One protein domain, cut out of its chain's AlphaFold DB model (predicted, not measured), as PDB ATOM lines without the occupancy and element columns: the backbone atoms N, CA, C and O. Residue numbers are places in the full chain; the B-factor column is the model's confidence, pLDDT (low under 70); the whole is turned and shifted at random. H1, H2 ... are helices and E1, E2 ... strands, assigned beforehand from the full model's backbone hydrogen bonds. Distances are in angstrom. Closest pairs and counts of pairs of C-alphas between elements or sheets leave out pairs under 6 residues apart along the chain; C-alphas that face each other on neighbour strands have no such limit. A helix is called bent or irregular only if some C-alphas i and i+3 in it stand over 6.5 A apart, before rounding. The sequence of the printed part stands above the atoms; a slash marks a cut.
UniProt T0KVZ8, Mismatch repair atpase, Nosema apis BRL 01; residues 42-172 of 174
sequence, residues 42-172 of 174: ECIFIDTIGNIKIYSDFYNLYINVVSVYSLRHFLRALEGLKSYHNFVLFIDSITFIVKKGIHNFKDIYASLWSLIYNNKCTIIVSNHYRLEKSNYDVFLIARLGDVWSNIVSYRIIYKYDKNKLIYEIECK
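AT A GLANCE: This is residues 42 to 172 of the 174 residues of the protein "Mismatch repair atpase" of Nosema apis BRL 01 (UniProt T0KVZ8). A twisted five-stranded sheet has helices over both faces, H1 on one and H2 and H3 on the other, with H4 side by side with H2; its longest strand, E4, runs on past E3 into a hairpin with E5. A second hairpin, E6 and E7, makes a small separate sheet near E4, and the turns of both hairpins, residues 133 to 138 and 160 to 165, stick out. The 131 printed residues hold five named helices and seven named strands, along the chain E1 H1 E2 H2 E3 H3 H4 E4 E5 H5 E6 E7, in the class mixed, helices and strands. The large sheet, in the order E2 E1 E3 E4 E5, is mixed, and E6 and E7 are antiparallel. The whole is compact, with a radius of gyration of the C-alphas of 16.0 A and spans of 51 by 37 by 28 A.

IN THESE COORDINATES: The large sheet holds E2, residues 64 to 67; E1, 43 to 47, from C-alpha 43 at (190.216, 131.282, 149.258); E3, 88 to 92; E4, 122 to 133, 34.8 A long; and E5, 138 to 142. H1 is residues 51 to 58, H2 71 to 83, 20.2 A, H3 94 to 97, H4 105 to 119, 20.9 A, and H5 145 to 149. E6, residues 154 to 161, measures 21.2 A, and E7, 164 to 171, 22.9 A, ending at C-alpha 171 at (203.729, 149.851, 148.487). H2 is only just irregular: C-alphas 80 and 83 are 6.6 A apart.

HOW THE PARTS SIT: E2 and E1 are parallel, with N 45 and O 64 at 2.8 A; E1 and E3 are parallel, with N 46 and O 90 at 2.8 A; E3 and E4 are parallel, with N 91 and O 124 at 2.9 A. The hairpin E4 and E5 is antiparallel, with N 130 and O 141 at 2.8 A. E1, H1, E2 and E3, H3 H4, E4 are strand-helix-strand units, parallel neighbour strands with helices between, and E2, H2, E3 is a split one, with E1 between its strands; each crossover is right-handed. H1 and H2 are on opposite faces, at heights over the sheet of 9.8 A and 10.0 A; H3 is on the same face as H2. H4 only grazes the sheet with residues 112 to 116 and touches H2, closest at the C-alphas of Lys 82 and Asn 119, 6.5 A, at a shallow tilt of 14 degrees, the same way. H5 is not on the sheet. The hairpin E6 and E7 has N 157 and O 168 at 2.8 A; E6 and E4 are near each other, with 9 pairs of C-alphas within 10 A. Every O i to N i+4 pair is within hydrogen-bond range in H1, H4 and H5, and 7 of 9 are in H2; H3 is too short for such a pair.

THE WHOLE: The two C-alphas farthest apart, those of Ser 83 and Tyr 136, are 51.3 A apart. The printed part has no cut and no long link. Mean pLDDT of the printed part is 89.3, and residues 99 to 104 are under 70.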
ATOM      1  N   GLU A  42     190.794 129.892 144.840       93.44
ATOM      2  CA  GLU A  42     191.031 129.227 146.123       93.44
ATOM      3  C   GLU A  42     191.222 130.257 147.241       93.44
ATOM      4  O   GLU A  42     192.239 130.959 147.302       93.44
ATOM      5  N   CYS A  43     190.237 130.343 148.138       95.56
ATOM      6  CA  CYS A  43     190.216 131.282 149.258       95.56
ATOM      7  C   CYS A  43     190.016 130.565 150.590       95.56
ATOM      8  O   CYS A  43     189.132 129.722 150.737       95.56
ATOM      9  N   ILE A  44     190.789 130.977 151.589       96.81
ATOM     10  CA  ILE A  44     190.676 130.497 152.965       96.81
ATOM     11  C   ILE A  44     190.573 131.710 153.879       96.81
ATOM     12  O   ILE A  44     191.344 132.657 153.750       96.81
ATOM     13  N   PHE A  45     189.637 131.678 154.818       97.19
ATOM     14  CA  PHE A  45     189.422 132.731 155.800       97.19
ATOM     15  C   PHE A  45     189.778 132.227 157.192       97.19
ATOM     16  O   PHE A  45     189.277 131.200 157.639       97.19
ATOM     17  N   ILE A  46     190.606 132.978 157.905       96.19
ATOM     18  CA  ILE A  46     190.791 132.853 159.345       96.19
ATOM     19  C   ILE A  46     189.979 133.961 160.004       96.19
ATOM     20  O   ILE A  46     190.292 135.142 159.855       96.19
ATOM     21  N   ASP A  47     188.952 133.569 160.749       92.19
ATOM     22  CA  ASP A  47     188.056 134.489 161.441       92.19
ATOM     23  C   ASP A  47     188.329 134.463 162.946       92.19
ATOM     24  O   ASP A  47     188.164 133.449 163.624       92.19
ATOM     25  N   THR A  48     188.791 135.586 163.477       86.25
ATOM     26  CA  THR A  48     189.219 135.716 164.877       86.25
ATOM     27  C   THR A  48     188.142 136.300 165.786       86.25
ATOM     28  O   THR A  48     188.251 136.208 167.007       86.25
ATOM     29  N   ILE A  49     187.107 136.909 165.198       81.94
ATOM     30  CA  ILE A  49     186.015 137.577 165.920       81.94
ATOM     31  C   ILE A  49     184.699 136.811 165.734       81.94
ATOM     32  O   ILE A  49     183.876 136.786 166.644       81.94
ATOM     33  N   GLY A  50     184.513 136.160 164.582       80.50
ATOM     34  CA  GLY A  50     183.315 135.403 164.213       80.50
ATOM     35  C   GLY A  50     182.417 136.095 163.179       80.50
ATOM     36  O   GLY A  50     181.388 135.533 162.807       80.50
ATOM     37  N   ASN A  51     182.773 137.294 162.706       84.31
ATOM     38  CA  ASN A  51     181.921 138.078 161.806       84.31
ATOM     39  C   ASN A  51     181.778 137.436 160.420       84.31
ATOM     40  O   ASN A  51     180.680 137.421 159.861       84.31
ATOM     41  N   ILE A  52     182.867 136.895 159.869       86.94
ATOM     42  CA  ILE A  52     182.856 136.238 158.556       86.94
ATOM     43  C   ILE A  52     182.053 134.951 158.639       86.94
ATOM     44  O   ILE A  52     181.233 134.694 157.761       86.94
ATOM     45  N   LYS A  53     182.245 134.161 159.700       87.75
ATOM     46  CA  LYS A  53     181.511 132.908 159.887       87.75
ATOM     47  C   LYS A  53     180.004 133.156 159.968       87.75
ATOM     48  O   LYS A  53     179.250 132.532 159.228       87.75
ATOM     49  N   ILE A  54     179.583 134.118 160.791       84.56
ATOM     50  CA  ILE A  54     178.169 134.500 160.927       84.56
ATOM     51  C   ILE A  54     177.598 134.965 159.585       84.56
ATOM     52  O   ILE A  54     176.518 134.527 159.192       84.56
ATOM     53  N   TYR A  55     178.318 135.830 158.866       86.88
ATOM     54  CA  TYR A  55     177.876 136.322 157.563       86.88
ATOM     55  C   TYR A  55     177.753 135.182 156.541       86.88
ATOM     56  O   TYR A  55     176.743 135.072 155.851       86.88
ATOM     57  N   SER A  56     178.752 134.301 156.476       86.81
ATOM     58  CA  SER A  56     178.746 133.127 155.601       86.81
ATOM     59  C   SER A  56     177.529 132.245 155.837       86.81
ATOM     60  O   SER A  56     176.864 131.858 154.879       86.81
ATOM     61  N   ASP A  57     177.238 131.948 157.102       84.06
ATOM     62  CA  ASP A  57     176.134 131.076 157.488       84.06
ATOM     63  C   ASP A  57     174.782 131.739 157.187       84.06
ATOM     64  O   ASP A  57     173.876 131.092 156.672       84.06
ATOM     65  N   PHE A  58     174.654 133.049 157.428       86.44
ATOM     66  CA  PHE A  58     173.421 133.793 157.158       86.44
ATOM     67  C   PHE A  58     173.090 133.877 155.661       86.44
ATOM     68  O   PHE A  58     171.930 133.742 155.272       86.44
ATOM     69  N   TYR A  59     174.099 134.094 154.814       84.75
ATOM     70  CA  TYR A  59     173.923 134.241 153.365       84.75
ATOM     71  C   TYR A  59     174.148 132.937 152.581       84.75
ATOM     72  O   TYR A  59     174.135 132.969 151.351       84.75
ATOM     73  N   ASN A  60     174.335 131.799 153.263       84.38
ATOM     74  CA  ASN A  60     174.651 130.496 152.661       84.38
ATOM     75  C   ASN A  60     175.822 130.559 151.664       84.38
ATOM     76  O   ASN A  60     175.767 130.005 150.565       84.38
ATOM     77  N   LEU A  61     176.887 131.267 152.040       84.00
ATOM     78  CA  LEU A  61     178.094 131.350 151.227       84.00
ATOM     79  C   LEU A  61     178.943 130.094 151.426       84.00
ATOM     80  O   LEU A  61     179.262 129.713 152.552       84.00
ATOM     81  N   TYR A  62     179.361 129.481 150.322       82.75
ATOM     82  CA  TYR A  62     180.316 128.376 150.326       82.75
ATOM     83  C   TYR A  62     181.746 128.926 150.387       82.75
ATOM     84  O   TYR A  62     182.452 128.952 149.383       82.75
ATOM     85  N   ILE A  63     182.160 129.407 151.561       87.12
ATOM     86  CA  ILE A  63     183.535 129.866 151.814       87.12
ATOM     87  C   ILE A  63     184.204 129.036 152.912       87.12
ATOM     88  O   ILE A  63     183.573 128.626 153.887       87.12
ATOM     89  N   ASN A  64     185.504 128.778 152.757       90.94
ATOM     90  CA  ASN A  64     186.284 128.025 153.733       90.94
ATOM     91  C   ASN A  64     186.691 128.942 154.896       90.94
ATOM     92  O   ASN A  64     187.593 129.766 154.744       90.94
ATOM     93  N   VAL A  65     186.011 128.821 156.038       93.38
ATOM     94  CA  VAL A  65     186.235 129.661 157.225       93.38
ATOM     95  C   VAL A  65     186.730 128.819 158.396       93.38
ATOM     96  O   VAL A  65     186.072 127.870 158.822       93.38
ATOM     97  N   VAL A  66     187.861 129.221 158.968       93.56
ATOM     98  CA  VAL A  66     188.464 128.647 160.169       93.56
ATOM     99  C   VAL A  66     188.379 129.665 161.300       93.56
ATOM    100  O   VAL A  66     189.073 130.683 161.293       93.56
ATOM    101  N   SER A  67     187.553 129.380 162.304       92.56
ATOM    102  CA  SER A  67     187.444 130.239 163.485       92.56
ATOM    103  C   SER A  67     188.632 130.042 164.429       92.56
ATOM    104  O   SER A  67     188.965 128.919 164.815       92.56
ATOM    105  N   VAL A  68     189.264 131.138 164.845       89.94
ATOM    106  CA  VAL A  68     190.469 131.121 165.680       89.94
ATOM    107  C   VAL A  68     190.291 131.996 166.916       89.94
ATOM    108  O   VAL A  68     190.160 133.207 166.829       89.94
ATOM    109  N   TYR A  69     190.399 131.385 168.094       85.25
ATOM    110  CA  TYR A  69     190.154 132.059 169.379       85.25
ATOM    111  C   TYR A  69     191.426 132.313 170.203       85.25
ATOM    112  O   TYR A  69     191.366 132.851 171.307       85.25
ATOM    113  N   SER A  70     192.594 131.877 169.718       86.88
ATOM    114  CA  SER A  70     193.868 132.017 170.434       86.88
ATOM    115  C   SER A  70     195.064 132.001 169.486       86.88
ATOM    116  O   SER A  70     194.987 131.438 168.395       86.88
ATOM    117  N   LEU A  71     196.207 132.531 169.935       87.38
ATOM    118  CA  LEU A  71     197.471 132.458 169.192       87.38
ATOM    119  C   LEU A  71     197.876 131.013 168.870       87.38
ATOM    120  O   LEU A  71     198.321 130.721 167.766       87.38
ATOM    121  N   ARG A  72     197.686 130.078 169.805       88.25
ATOM    122  CA  ARG A  72     198.006 128.665 169.560       88.25
ATOM    123  C   ARG A  72     197.122 128.070 168.463       88.25
ATOM    124  O   ARG A  72     197.626 127.332 167.623       88.25
ATOM    125  N   HIS A  73     195.822 128.372 168.467       90.25
ATOM    126  CA  HIS A  73     194.918 127.942 167.394       90.25
ATOM    127  C   HIS A  73     195.304 128.580 166.060       90.25
ATOM    128  O   HIS A  73     195.315 127.886 165.051       90.25
ATOM    129  N   PHE A  74     195.698 129.854 166.077       92.50
ATOM    130  CA  PHE A  74     196.161 130.572 164.897       92.50
ATOM    131  C   PHE A  74     197.376 129.893 164.259       92.50
ATOM    132  O   PHE A  74     197.340 129.537 163.087       92.50
ATOM    133  N   LEU A  75     198.426 129.635 165.043       91.81
ATOM    134  CA  LEU A  75     199.643 128.991 164.544       91.81
ATOM    135  C   LEU A  75     199.380 127.565 164.039       91.81
ATOM    136  O   LEU A  75     199.922 127.173 163.012       91.81
ATOM    137  N   ARG A  76     198.508 126.798 164.710       92.81
ATOM    138  CA  ARG A  76     198.098 125.467 164.225       92.81
ATOM    139  C   ARG A  76     197.310 125.538 162.921       92.81
ATOM    140  O   ARG A  76     197.487 124.662 162.081       92.81
ATOM    141  N   ALA A  77     196.456 126.548 162.759       94.62
ATOM    142  CA  ALA A  77     195.747 126.771 161.507       94.62
ATOM    143  C   ALA A  77     196.749 127.056 160.380       94.62
ATOM    144  O   ALA A  77     196.697 126.371 159.368       94.62
ATOM    145  N   LEU A  78     197.718 127.958 160.590       95.56
ATOM    146  CA  LEU A  78     198.781 128.221 159.608       95.56
ATOM    147  C   LEU A  78     199.600 126.966 159.268       95.56
ATOM    148  O   LEU A  78     199.894 126.736 158.100       95.56
ATOM    149  N   GLU A  79     199.932 126.133 160.258       95.12
ATOM    150  CA  GLU A  79     200.642 124.867 160.024       95.12
ATOM    151  C   GLU A  79     199.846 123.927 159.113       95.12
ATOM    152  O   GLU A  79     200.396 123.363 158.169       95.12
ATOM    153  N   GLY A  80     198.537 123.798 159.353       95.00
ATOM    154  CA  GLY A  80     197.650 122.984 158.521       95.00
ATOM    155  C   GLY A  80     197.528 123.487 157.080       95.00
ATOM    156  O   GLY A  80     197.205 122.706 156.192       95.00
ATOM    157  N   LEU A  81     197.827 124.765 156.826       96.44
ATOM    158  CA  LEU A  81     197.810 125.339 155.481       96.44
ATOM    159  C   LEU A  81     199.066 125.021 154.666       96.44
ATOM    160  O   LEU A  81     199.061 125.219 153.451       96.44
ATOM    161  N   LYS A  82     200.122 124.481 155.286       95.25
ATOM    162  CA  LYS A  82     201.366 124.152 154.577       95.25
ATOM    163  C   LYS A  82     201.212 123.056 153.522       95.25
ATOM    164  O   LYS A  82     202.095 122.928 152.680       95.25
ATOM    165  N   SER A  83     200.126 122.281 153.538       93.62
ATOM    166  CA  SER A  83     199.828 121.281 152.501       93.62
ATOM    167  C   SER A  83     199.096 121.843 151.275       93.62
ATOM    168  O   SER A  83     198.849 121.098 150.332       93.62
ATOM    169  N   TYR A  84     198.720 123.125 151.278       94.69
ATOM    170  CA  TYR A  84     197.982 123.778 150.192       94.69
ATOM    171  C   TYR A  84     198.916 124.661 149.363       94.69
ATOM    172  O   TYR A  84     199.908 125.161 149.880       94.69
ATOM    173  N   HIS A  85     198.609 124.907 148.091       95.00
ATOM    174  CA  HIS A  85     199.404 125.797 147.238       95.00
ATOM    175  C   HIS A  85     198.508 126.720 146.413       95.00
ATOM    176  O   HIS A  85     197.372 126.365 146.117       95.00
ATOM    177  N   ASN A  86     199.037 127.878 146.005       94.06
ATOM    178  CA  ASN A  86     198.365 128.826 145.103       94.06
ATOM    179  C   ASN A  86     196.990 129.326 145.596       94.06
ATOM    180  O   ASN A  86     196.075 129.502 144.798       94.06
ATOM    181  N   PHE A  87     196.856 129.594 146.894       95.88
ATOM    182  CA  PHE A  87     195.618 130.094 147.503       95.88
ATOM    183  C   PHE A  87     195.759 131.532 148.015       95.88
ATOM    184  O   PHE A  87     196.865 132.078 148.119       95.88
ATOM    185  N   VAL A  88     194.633 132.146 148.376       97.38
ATOM    186  CA  VAL A  88     194.600 133.404 149.127       97.38
ATOM    187  C   VAL A  88     194.098 133.159 150.539       97.38
ATOM    188  O   VAL A  88     193.060 132.535 150.747       97.38
ATOM    189  N   LEU A  89     194.853 133.658 151.514       98.06
ATOM    190  CA  LEU A  89     194.505 133.615 152.923       98.06
ATOM    191  C   LEU A  89     194.023 134.987 153.383       98.06
ATOM    192  O   LEU A  89     194.785 135.951 153.373       98.06
ATOM    193  N   PHE A  90     192.789 135.053 153.855       97.81
ATOM    194  CA  PHE A  90     192.223 136.221 154.514       97.81
ATOM    195  C   PHE A  90     192.281 136.038 156.032       97.81
ATOM    196  O   PHE A  90     191.923 134.975 156.530       97.81
ATOM    197  N   ILE A  91     192.715 137.052 156.783       96.69
ATOM    198  CA  ILE A  91     192.772 137.006 158.255       96.69
ATOM    199  C   ILE A  91     192.012 138.201 158.836       96.69
ATOM    200  O   ILE A  91     192.511 139.329 158.782       96.69
ATOM    201  N   ASP A  92     190.847 137.949 159.440       93.19
ATOM    202  CA  ASP A  92     189.987 138.971 160.051       93.19
ATOM    203  C   ASP A  92     189.875 138.806 161.578       93.19
ATOM    204  O   ASP A  92     189.148 137.959 162.086       93.19
ATOM    205  N   SER A  93     190.609 139.537 162.416       88.56
ATOM    206  CA  SER A  93     191.707 140.448 162.120       88.56
ATOM    207  C   SER A  93     192.944 140.028 162.901       88.56
ATOM    208  O   SER A  93     192.860 139.542 164.035       88.56
ATOM    209  N   ILE A  94     194.123 140.290 162.342       88.88
ATOM    210  CA  ILE A  94     195.384 139.896 162.981       88.88
ATOM    211  C   ILE A  94     195.579 140.594 164.343       88.88
ATOM    212  O   ILE A  94     196.232 140.062 165.240       88.88
ATOM    213  N   THR A  95     194.939 141.751 164.557       87.69
ATOM    214  CA  THR A  95     195.026 142.503 165.822       87.69
ATOM    215  C   THR A  95     194.475 141.790 167.048       87.69
ATOM    216  O   THR A  95     194.881 142.129 168.159       87.69
ATOM    217  N   PHE A  96     193.569 140.822 166.893       82.38
ATOM    218  CA  PHE A  96     193.074 140.046 168.039       82.38
ATOM    219  C   PHE A  96     194.032 138.926 168.436       82.38
ATOM    220  O   PHE A  96     194.092 138.557 169.609       82.38
ATOM    221  N   ILE A  97     194.818 138.434 167.479       82.69
ATOM    222  CA  ILE A  97     195.883 137.460 167.724       82.69
ATOM    223  C   ILE A  97     197.083 138.152 168.366       82.69
ATOM    224  O   ILE A  97     197.675 137.640 169.317       82.69
ATOM    225  N   VAL A  98     197.407 139.350 167.881       78.00
ATOM    226  CA  VAL A  98     198.548 140.131 168.341       78.00
ATOM    227  C   VAL A  98     198.116 141.146 169.402       78.00
ATOM    228  O   VAL A  98     197.962 142.338 169.138       78.00
ATOM    229  N   LYS A  99     197.888 140.687 170.637       66.50
ATOM    230  CA  LYS A  99     197.654 141.606 171.767       66.50
ATOM    231  C   LYS A  99     198.938 142.353 172.160       66.50
ATOM    232  O   LYS A  99     200.038 141.805 172.093       66.50
ATOM    233  N   LYS A 100     198.779 143.601 172.633       47.16
ATOM    234  CA  LYS A 100     199.850 144.425 173.235       47.16
ATOM    235  C   LYS A 100     200.591 143.615 174.312       47.16
ATOM    236  O   LYS A 100     199.957 143.144 175.250       47.16
ATOM    237  N   GLY A 101     201.915 143.499 174.182       49.12
ATOM    238  CA  GLY A 101     202.801 142.927 175.208       49.12
ATOM    239  C   GLY A 101     203.341 141.518 174.942       49.12
ATOM    240  O   GLY A 101     204.043 140.989 175.796       49.12
ATOM    241  N   ILE A 102     203.055 140.898 173.792       53.69
ATOM    242  CA  ILE A 102     203.522 139.531 173.504       53.69
ATOM    243  C   ILE A 102     204.812 139.562 172.666       53.69
ATOM    244  O   ILE A 102     204.845 140.118 171.569       53.69
ATOM    245  N   HIS A 103     205.853 138.883 173.154       56.06
ATOM    246  CA  HIS A 103     207.153 138.671 172.498       56.06
ATOM    247  C   HIS A 103     207.100 137.841 171.191       56.06
ATOM    248  O   HIS A 103     208.128 137.647 170.546       56.06
ATOM    249  N   ASN A 104     205.916 137.403 170.752       65.31
ATOM    250  CA  ASN A 104     205.727 136.406 169.684       65.31
ATOM    251  C   ASN A 104     205.360 137.029 168.328       65.31
ATOM    252  O   ASN A 104     204.917 136.335 167.415       65.31
ATOM    253  N   PHE A 105     205.532 138.344 168.176       78.12
ATOM    254  CA  PHE A 105     205.307 139.029 166.901       78.12
ATOM    255  C   PHE A 105     206.185 138.436 165.785       78.12
ATOM    256  O   PHE A 105     205.719 138.231 164.669       78.12
ATOM    257  N   LYS A 106     207.432 138.078 166.123       80.69
ATOM    258  CA  LYS A 106     208.384 137.446 165.201       80.69
ATOM    259  C   LYS A 106     207.890 136.097 164.677       80.69
ATOM    260  O   LYS A 106     208.016 135.846 163.485       80.69
ATOM    261  N   ASP A 107     207.295 135.266 165.531       84.06
ATOM    262  CA  ASP A 107     206.830 133.928 165.138       84.06
ATOM    263  C   ASP A 107     205.655 134.006 164.167       84.06
ATOM    264  O   ASP A 107     205.585 133.245 163.202       84.06
ATOM    265  N   ILE A 108     204.751 134.963 164.392       89.06
ATOM    266  CA  ILE A 108     203.636 135.235 163.483       89.06
ATOM    267  C   ILE A 108     204.186 135.661 162.123       89.06
ATOM    268  O   ILE A 108     203.792 135.098 161.109       89.06
ATOM    269  N   TYR A 109     205.143 136.589 162.092       88.69
ATOM    270  CA  TYR A 109     205.742 137.067 160.841       88.69
ATOM    271  C   TYR A 109     206.447 135.965 160.080       88.69
ATOM    272  O   TYR A 109     206.207 135.795 158.888       88.69
ATOM    273  N   ALA A 110     207.288 135.209 160.783       90.88
ATOM    274  CA  ALA A 110     208.017 134.097 160.207       90.88
ATOM    275  C   ALA A 110     207.044 133.062 159.636       90.88
ATOM    276  O   ALA A 110     207.256 132.576 158.531       90.88
ATOM    277  N   SER A 111     205.946 132.778 160.341       93.62
ATOM    278  CA  SER A 111     204.921 131.838 159.876       93.62
ATOM    279  C   SER A 111     204.184 132.349 158.635       93.62
ATOM    280  O   SER A 111     204.029 131.594 157.679       93.62
ATOM    281  N   LEU A 112     203.764 133.620 158.616       95.62
ATOM    282  CA  LEU A 112     203.069 134.219 157.469       95.62
ATOM    283  C   LEU A 112     203.968 134.260 156.229       95.62
ATOM    284  O   LEU A 112     203.567 133.799 155.164       95.62
ATOM    285  N   TRP A 113     205.201 134.750 156.369       95.56
ATOM    286  CA  TRP A 113     206.150 134.811 155.258       95.56
ATOM    287  C   TRP A 113     206.593 133.425 154.790       95.56
ATOM    288  O   TRP A 113     206.668 133.188 153.589       95.56
ATOM    289  N   SER A 114     206.814 132.484 155.711       95.75
ATOM    290  CA  SER A 114     207.086 131.085 155.363       95.75
ATOM    291  C   SER A 114     205.961 130.491 154.517       95.75
ATOM    292  O   SER A 114     206.241 129.839 153.513       95.75
ATOM    293  N   LEU A 115     204.699 130.765 154.861       96.94
ATOM    294  CA  LEU A 115     203.550 130.321 154.074       96.94
ATOM    295  C   LEU A 115     203.543 130.974 152.680       96.94
ATOM    296  O   LEU A 115     203.392 130.276 151.684       96.94
ATOM    297  N   ILE A 116     203.786 132.285 152.581       96.50
ATOM    298  CA  ILE A 116     203.859 132.991 151.289       96.50
ATOM    299  C   ILE A 116     204.913 132.355 150.373       96.50
ATOM    300  O   ILE A 116     204.594 131.972 149.244       96.50
ATOM    301  N   TYR A 117     206.143 132.193 150.867       94.75
ATOM    302  CA  TYR A 117     207.263 131.683 150.073       94.75
ATOM    303  C   TYR A 117     207.097 130.212 149.691       94.75
ATOM    304  O   TYR A 117     207.274 129.854 148.525       94.75
ATOM    305  N   ASN A 118     206.742 129.356 150.650       96.50
ATOM    306  CA  ASN A 118     206.692 127.912 150.427       96.50
ATOM    307  C   ASN A 118     205.427 127.487 149.679       96.50
ATOM    308  O   ASN A 118     205.464 126.567 148.862       96.50
ATOM    309  N   ASN A 119     204.306 128.168 149.922       96.69
ATOM    310  CA  ASN A 119     203.005 127.759 149.405       96.69
ATOM    311  C   ASN A 119     202.550 128.582 148.197       96.69
ATOM    312  O   ASN A 119     201.552 128.226 147.568       96.69
ATOM    313  N   LYS A 120     203.288 129.638 147.825       94.62
ATOM    314  CA  LYS A 120     202.871 130.603 146.799       94.62
ATOM    315  C   LYS A 120     201.471 131.128 147.119       94.62
ATOM    316  O   LYS A 120     200.562 131.039 146.296       94.62
ATOM    317  N   CYS A 121     201.264 131.611 148.341       95.88
ATOM    318  CA  CYS A 121     199.976 132.158 148.762       95.88
ATOM    319  C   CYS A 121     200.029 133.682 148.875       95.88
ATOM    320  O   CYS A 121     201.076 134.258 149.155       95.88
ATOM    321  N   THR A 122     198.895 134.340 148.638       97.38
ATOM    322  CA  THR A 122     198.732 135.770 148.956       97.38
ATOM    323  C   THR A 122     198.029 135.865 150.298       97.38
ATOM    324  O   THR A 122     197.026 135.186 150.501       97.38
ATOM    325  N   ILE A 123     198.532 136.687 151.212       98.00
ATOM    326  CA  ILE A 123     197.918 136.865 152.528       98.00
ATOM    327  C   ILE A 123     197.373 138.286 152.628       98.00
ATOM    328  O   ILE A 123     198.109 139.252 152.443       98.00
ATOM    329  N   ILE A 124     196.087 138.409 152.946       98.06
ATOM    330  CA  ILE A 124     195.391 139.677 153.153       98.06
ATOM    331  C   ILE A 124     194.878 139.704 154.589       98.06
ATOM    332  O   ILE A 124     194.075 138.865 154.992       98.06
ATOM    333  N   VAL A 125     195.326 140.671 155.382       96.62
ATOM    334  CA  VAL A 125     194.937 140.783 156.795       96.62
ATOM    335  C   VAL A 125     194.232 142.097 157.071       96.62
ATOM    336  O   VAL A 125     194.560 143.111 156.461       96.62
ATOM    337  N   SER A 126     193.308 142.118 158.028       96.06
ATOM    338  CA  SER A 126     192.784 143.373 158.573       96.06
ATOM    339  C   SER A 126     193.555 143.769 159.833       96.06
ATOM    340  O   SER A 126     193.864 142.939 160.694       96.06
ATOM    341  N   ASN A 127     193.856 145.061 159.952       93.75
ATOM    342  CA  ASN A 127     194.387 145.694 161.152       93.75
ATOM    343  C   ASN A 127     193.482 146.860 161.547       93.75
ATOM    344  O   ASN A 127     193.023 147.620 160.705       93.75
ATOM    345  N   HIS A 128     193.226 147.014 162.837       92.06
ATOM    346  CA  HIS A 128     192.360 148.057 163.363       92.06
ATOM    347  C   HIS A 128     193.163 149.253 163.859       92.06
ATOM    348  O   HIS A 128     194.251 149.110 164.425       92.06
ATOM    349  N   TYR A 129     192.570 150.439 163.761       92.38
ATOM    350  CA  TYR A 129     193.071 151.593 164.492       92.38
ATOM    351  C   TYR A 129     192.874 151.451 166.014       92.38
ATOM    352  O   TYR A 129     192.002 150.736 166.526       92.38
ATOM    353  N   ARG A 130     193.703 152.172 166.764       89.06
ATOM    354  CA  ARG A 130     193.480 152.546 168.163       89.06
ATOM    355  C   ARG A 130     193.540 154.064 168.277       89.06
ATOM    356  O   ARG A 130     194.270 154.707 167.527       89.06
ATOM    357  N   LEU A 131     192.783 154.611 169.220       90.00
ATOM    358  CA  LEU A 131     192.891 156.016 169.593       90.00
ATOM    359  C   LEU A 131     194.146 156.200 170.447       90.00
ATOM    360  O   LEU A 131     194.334 155.468 171.421       90.00
ATOM    361  N   GLU A 132     194.970 157.170 170.083       88.75
ATOM    362  CA  GLU A 132     196.086 157.656 170.885       88.75
ATOM    363  C   GLU A 132     195.811 159.105 171.279       88.75
ATOM    364  O   GLU A 132     195.278 159.886 170.487       88.75
ATOM    365  N   LYS A 133     196.138 159.453 172.524       89.31
ATOM    366  CA  LYS A 133     196.025 160.822 173.029       89.31
ATOM    367  C   LYS A 133     197.416 161.433 173.111       89.31
ATOM    368  O   LYS A 133     198.290 160.867 173.764       89.31
ATOM    369  N   SER A 134     197.600 162.585 172.479       89.06
ATOM    370  CA  SER A 134     198.683 163.513 172.807       89.06
ATOM    371  C   SER A 134     198.174 164.581 173.778       89.06
ATOM    372  O   SER A 134     196.986 164.622 174.099       89.06
ATOM    373  N   ASN A 135     199.062 165.472 174.223       85.00
ATOM    374  CA  ASN A 135     198.696 166.601 175.082       85.00
ATOM    375  C   ASN A 135     197.679 167.561 174.434       85.00
ATOM    376  O   ASN A 135     197.034 168.313 175.159       85.00
ATOM    377  N   TYR A 136     197.538 167.541 173.103       82.50
ATOM    378  CA  TYR A 136     196.742 168.521 172.358       82.50
ATOM    379  C   TYR A 136     195.647 167.905 171.484       82.50
ATOM    380  O   TYR A 136     194.679 168.591 171.189       82.50
ATOM    381  N   ASP A 137     195.754 166.621 171.125       87.69
ATOM    382  CA  ASP A 137     194.845 165.980 170.170       87.69
ATOM    383  C   ASP A 137     194.658 164.478 170.411       87.69
ATOM    384  O   ASP A 137     195.539 163.787 170.935       87.69
ATOM    385  N   VAL A 138     193.514 163.965 169.948       85.88
ATOM    386  CA  VAL A 138     193.235 162.530 169.822       85.88
ATOM    387  C   VAL A 138     193.346 162.139 168.355       85.88
ATOM    388  O   VAL A 138     192.639 162.681 167.511       85.88
ATOM    389  N   PHE A 139     194.198 161.167 168.053       87.88
ATOM    390  CA  PHE A 139     194.432 160.708 166.686       87.88
ATOM    391  C   PHE A 139     194.390 159.183 166.594       87.88
ATOM    392  O   PHE A 139     194.503 158.464 167.590       87.88
ATOM    393  N   LEU A 140     194.162 158.676 165.384       89.44
ATOM    394  CA  LEU A 140     194.099 157.247 165.100       89.44
ATOM    395  C   LEU A 140     195.470 156.746 164.657       89.44
ATOM    396  O   LEU A 140     196.084 157.316 163.762       89.44
ATOM    397  N   ILE A 141     195.915 155.639 165.243       90.44
ATOM    398  CA  ILE A 141     197.127 154.928 164.822       90.44
ATOM    399  C   ILE A 141     196.849 153.441 164.655       90.44
ATOM    400  O   ILE A 141     196.031 152.865 165.377       90.44
ATOM    401  N   ALA A 142     197.510 152.808 163.691       91.31
ATOM    402  CA  ALA A 142     197.375 151.377 163.457       91.31
ATOM    403  C   ALA A 142     197.853 150.587 164.692       91.31
ATOM    404  O   ALA A 142     198.886 150.910 165.286       91.31
ATOM    405  N   ARG A 143     197.118 149.547 165.108       89.94
ATOM    406  CA  ARG A 143     197.412 148.831 166.368       89.94
ATOM    407  C   ARG A 143     198.757 148.111 166.378       89.94
ATOM    408  O   ARG A 143     199.364 148.013 167.440       89.94
ATOM    409  N   LEU A 144     199.194 147.611 165.226       88.19
ATOM    410  CA  LEU A 144     200.393 146.778 165.091       88.19
ATOM    411  C   LEU A 144     201.707 147.580 165.002       88.19
ATOM    412  O   LEU A 144     202.780 146.996 165.143       88.19
ATOM    413  N   GLY A 145     201.627 148.905 164.838       86.81
ATOM    414  CA  GLY A 145     202.780 149.810 164.858       86.81
ATOM    415  C   GLY A 145     203.768 149.639 163.698       86.81
ATOM    416  O   GLY A 145     203.524 148.919 162.726       86.81
ATOM    417  N   ASP A 146     204.905 150.321 163.813       86.56
ATOM    418  CA  ASP A 146     205.839 150.504 162.694       86.56
ATOM    419  C   ASP A 146     206.571 149.221 162.305       86.56
ATOM    420  O   ASP A 146     206.808 148.980 161.122       86.56
ATOM    421  N   VAL A 147     206.874 148.358 163.281       85.94
ATOM    422  CA  VAL A 147     207.519 147.063 163.019       85.94
ATOM    423  C   VAL A 147     206.657 146.220 162.080       85.94
ATOM    424  O   VAL A 147     207.186 145.649 161.134       85.94
ATOM    425  N   TRP A 148     205.338 146.179 162.298       89.38
ATOM    426  CA  TRP A 148     204.414 145.528 161.369       89.38
ATOM    427  C   TRP A 148     204.396 146.228 160.014       89.38
ATOM    428  O   TRP A 148     204.510 145.584 158.976       89.38
ATOM    429  N   SER A 149     204.312 147.560 160.013       89.69
ATOM    430  CA  SER A 149     204.267 148.323 158.766       89.69
ATOM    431  C   SER A 149     205.465 148.037 157.855       89.69
ATOM    432  O   SER A 149     205.349 148.171 156.644       89.69
ATOM    433  N   ASN A 150     206.625 147.680 158.417       88.25
ATOM    434  CA  ASN A 150     207.864 147.408 157.687       88.25
ATOM    435  C   ASN A 150     207.962 145.994 157.114       88.25
ATOM    436  O   ASN A 150     208.876 145.743 156.342       88.25
ATOM    437  N   ILE A 151     207.062 145.081 157.478       89.06
ATOM    438  CA  ILE A 151     207.101 143.693 156.999       89.06
ATOM    439  C   ILE A 151     206.003 143.364 155.993       89.06
ATOM    440  O   ILE A 151     205.974 142.250 155.484       89.06
ATOM    441  N   VAL A 152     205.054 144.271 155.772       93.81
ATOM    442  CA  VAL A 152     203.966 144.088 154.811       93.81
ATOM    443  C   VAL A 152     204.369 144.695 153.472       93.81
ATOM    444  O   VAL A 152     204.967 145.768 153.433       93.81
ATOM    445  N   SER A 153     204.041 144.009 152.380       95.88
ATOM    446  CA  SER A 153     204.326 144.469 151.015       95.88
ATOM    447  C   SER A 153     203.427 145.640 150.626       95.88
ATOM    448  O   SER A 153     203.877 146.595 150.001       95.88
ATOM    449  N   TYR A 154     202.152 145.573 151.017       97.00
ATOM    450  CA  TYR A 154     201.153 146.585 150.686       97.00
ATOM    451  C   TYR A 154     200.332 146.958 151.914       97.00
ATOM    452  O   TYR A 154     199.977 146.098 152.725       97.00
ATOM    453  N   ARG A 155     199.985 148.241 152.023       97.19
ATOM    454  CA  ARG A 155     199.082 148.761 153.054       97.19
ATOM    455  C   ARG A 155     197.968 149.540 152.386       97.19
ATOM    456  O   ARG A 155     198.214 150.578 151.788       97.19
ATOM    457  N   ILE A 156     196.751 149.038 152.514       97.38
ATOM    458  CA  ILE A 156     195.525 149.715 152.114       97.38
ATOM    459  C   ILE A 156     195.009 150.454 153.346       97.38
ATOM    460  O   ILE A 156     194.553 149.840 154.313       97.38
ATOM    461  N   ILE A 157     195.119 151.775 153.336       96.62
ATOM    462  CA  ILE A 157     194.888 152.636 154.492       96.62
ATOM    463  C   ILE A 157     193.573 153.375 154.305       96.62
ATOM    464  O   ILE A 157     193.491 154.300 153.502       96.62
ATOM    465  N   TYR A 158     192.549 153.010 155.078       96.00
ATOM    466  CA  TYR A 158     191.309 153.779 155.108       96.00
ATOM    467  C   TYR A 158     191.419 154.982 156.043       96.00
ATOM    468  O   TYR A 158     191.896 154.861 157.178       96.00
ATOM    469  N   LYS A 159     190.923 156.134 155.585       93.81
ATOM    470  CA  LYS A 159     190.846 157.379 156.360       93.81
ATOM    471  C   LYS A 159     189.618 158.207 155.980       93.81
ATOM    472  O   LYS A 159     188.964 157.950 154.971       93.81
ATOM    473  N   TYR A 160     189.311 159.205 156.804       90.50
ATOM    474  CA  TYR A 160     188.291 160.203 156.495       90.50
ATOM    475  C   TYR A 160     188.930 161.469 155.926       90.50
ATOM    476  O   TYR A 160     189.821 162.037 156.551       90.50
ATOM    477  N   ASP A 161     188.424 161.940 154.788       90.69
ATOM    478  CA  ASP A 161     188.673 163.285 154.264       90.69
ATOM    479  C   ASP A 161     187.346 164.048 154.192       90.69
ATOM    480  O   ASP A 161     186.442 163.672 153.444       90.69
ATOM    481  N   LYS A 162     187.196 165.093 155.018       84.56
ATOM    482  CA  LYS A 162     185.988 165.945 155.089       84.56
ATOM    483  C   LYS A 162     184.676 165.135 155.124       84.56
ATOM    484  O   LYS A 162     183.726 165.447 154.412       84.56
ATOM    485  N   ASN A 163     184.636 164.087 155.954       85.06
ATOM    486  CA  ASN A 163     183.529 163.126 156.134       85.06
ATOM    487  C   ASN A 163     183.329 162.090 155.018       85.06
ATOM    488  O   ASN A 163     182.413 161.273 155.106       85.06
ATOM    489  N   LYS A 164     184.175 162.073 153.988       90.12
ATOM    490  CA  LYS A 164     184.187 161.002 152.991       90.12
ATOM    491  C   LYS A 164     185.195 159.940 153.391       90.12
ATOM    492  O   LYS A 164     186.322 160.253 153.766       90.12
ATOM    493  N   LEU A 165     184.774 158.684 153.308       91.62
ATOM    494  CA  LEU A 165     185.682 157.554 153.411       91.62
ATOM    495  C   LEU A 165     186.520 157.491 152.132       91.62
ATOM    496  O   LEU A 165     185.968 157.396 151.036       91.62
ATOM    497  N   ILE A 166     187.836 157.536 152.287       94.25
ATOM    498  CA  ILE A 166     188.804 157.356 151.205       94.25
ATOM    499  C   ILE A 166     189.818 156.282 151.604       94.25
ATOM    500  O   ILE A 166     189.929 155.933 152.785       94.25
ATOM    501  N   TYR A 167     190.559 155.766 150.627       95.62
ATOM    502  CA  TYR A 167     191.672 154.854 150.865       95.62
ATOM    503  C   TYR A 167     192.935 155.336 150.152       95.62
ATOM    504  O   TYR A 167     192.867 156.001 149.118       95.62
ATOM    505  N   GLU A 168     194.084 154.968 150.704       96.00
ATOM    506  CA  GLU A 168     195.399 155.115 150.083       96.00
ATOM    507  C   GLU A 168     196.096 153.761 150.058       96.00
ATOM    508  O   GLU A 168     195.823 152.908 150.902       96.00
ATOM    509  N   ILE A 169     196.981 153.554 149.085       96.69
ATOM    510  CA  ILE A 169     197.794 152.342 149.006       96.69
ATOM    511  C   ILE A 169     199.256 152.738 149.131       96.69
ATOM    512  O   ILE A 169     199.781 153.465 148.291       96.69
ATOM    513  N   GLU A 170     199.915 152.228 150.163       95.38
ATOM    514  CA  GLU A 170     201.368 152.271 150.282       95.38
ATOM    515  C   GLU A 170     201.941 150.938 149.794       95.38
ATOM    516  O   GLU A 170     201.495 149.869 150.218       95.38
ATOM    517  N   CYS A 171     202.943 151.001 148.921       93.25
ATOM    518  CA  CYS A 171     203.729 149.851 148.487       93.25
ATOM    519  C   CYS A 171     205.119 149.943 149.114       93.25
ATOM    520  O   CYS A 171     205.763 150.991 149.033       93.25
ATOM    521  N   LYS A 172     205.591 148.852 149.715       83.88
ATOM    522  CA  LYS A 172     206.985 148.702 150.126       83.88
ATOM    523  C   LYS A 172     207.663 147.738 149.171       83.88
ATOM    524  O   LYS A 172     207.262 146.581 149.066       83.88
TER     525      LYS A 172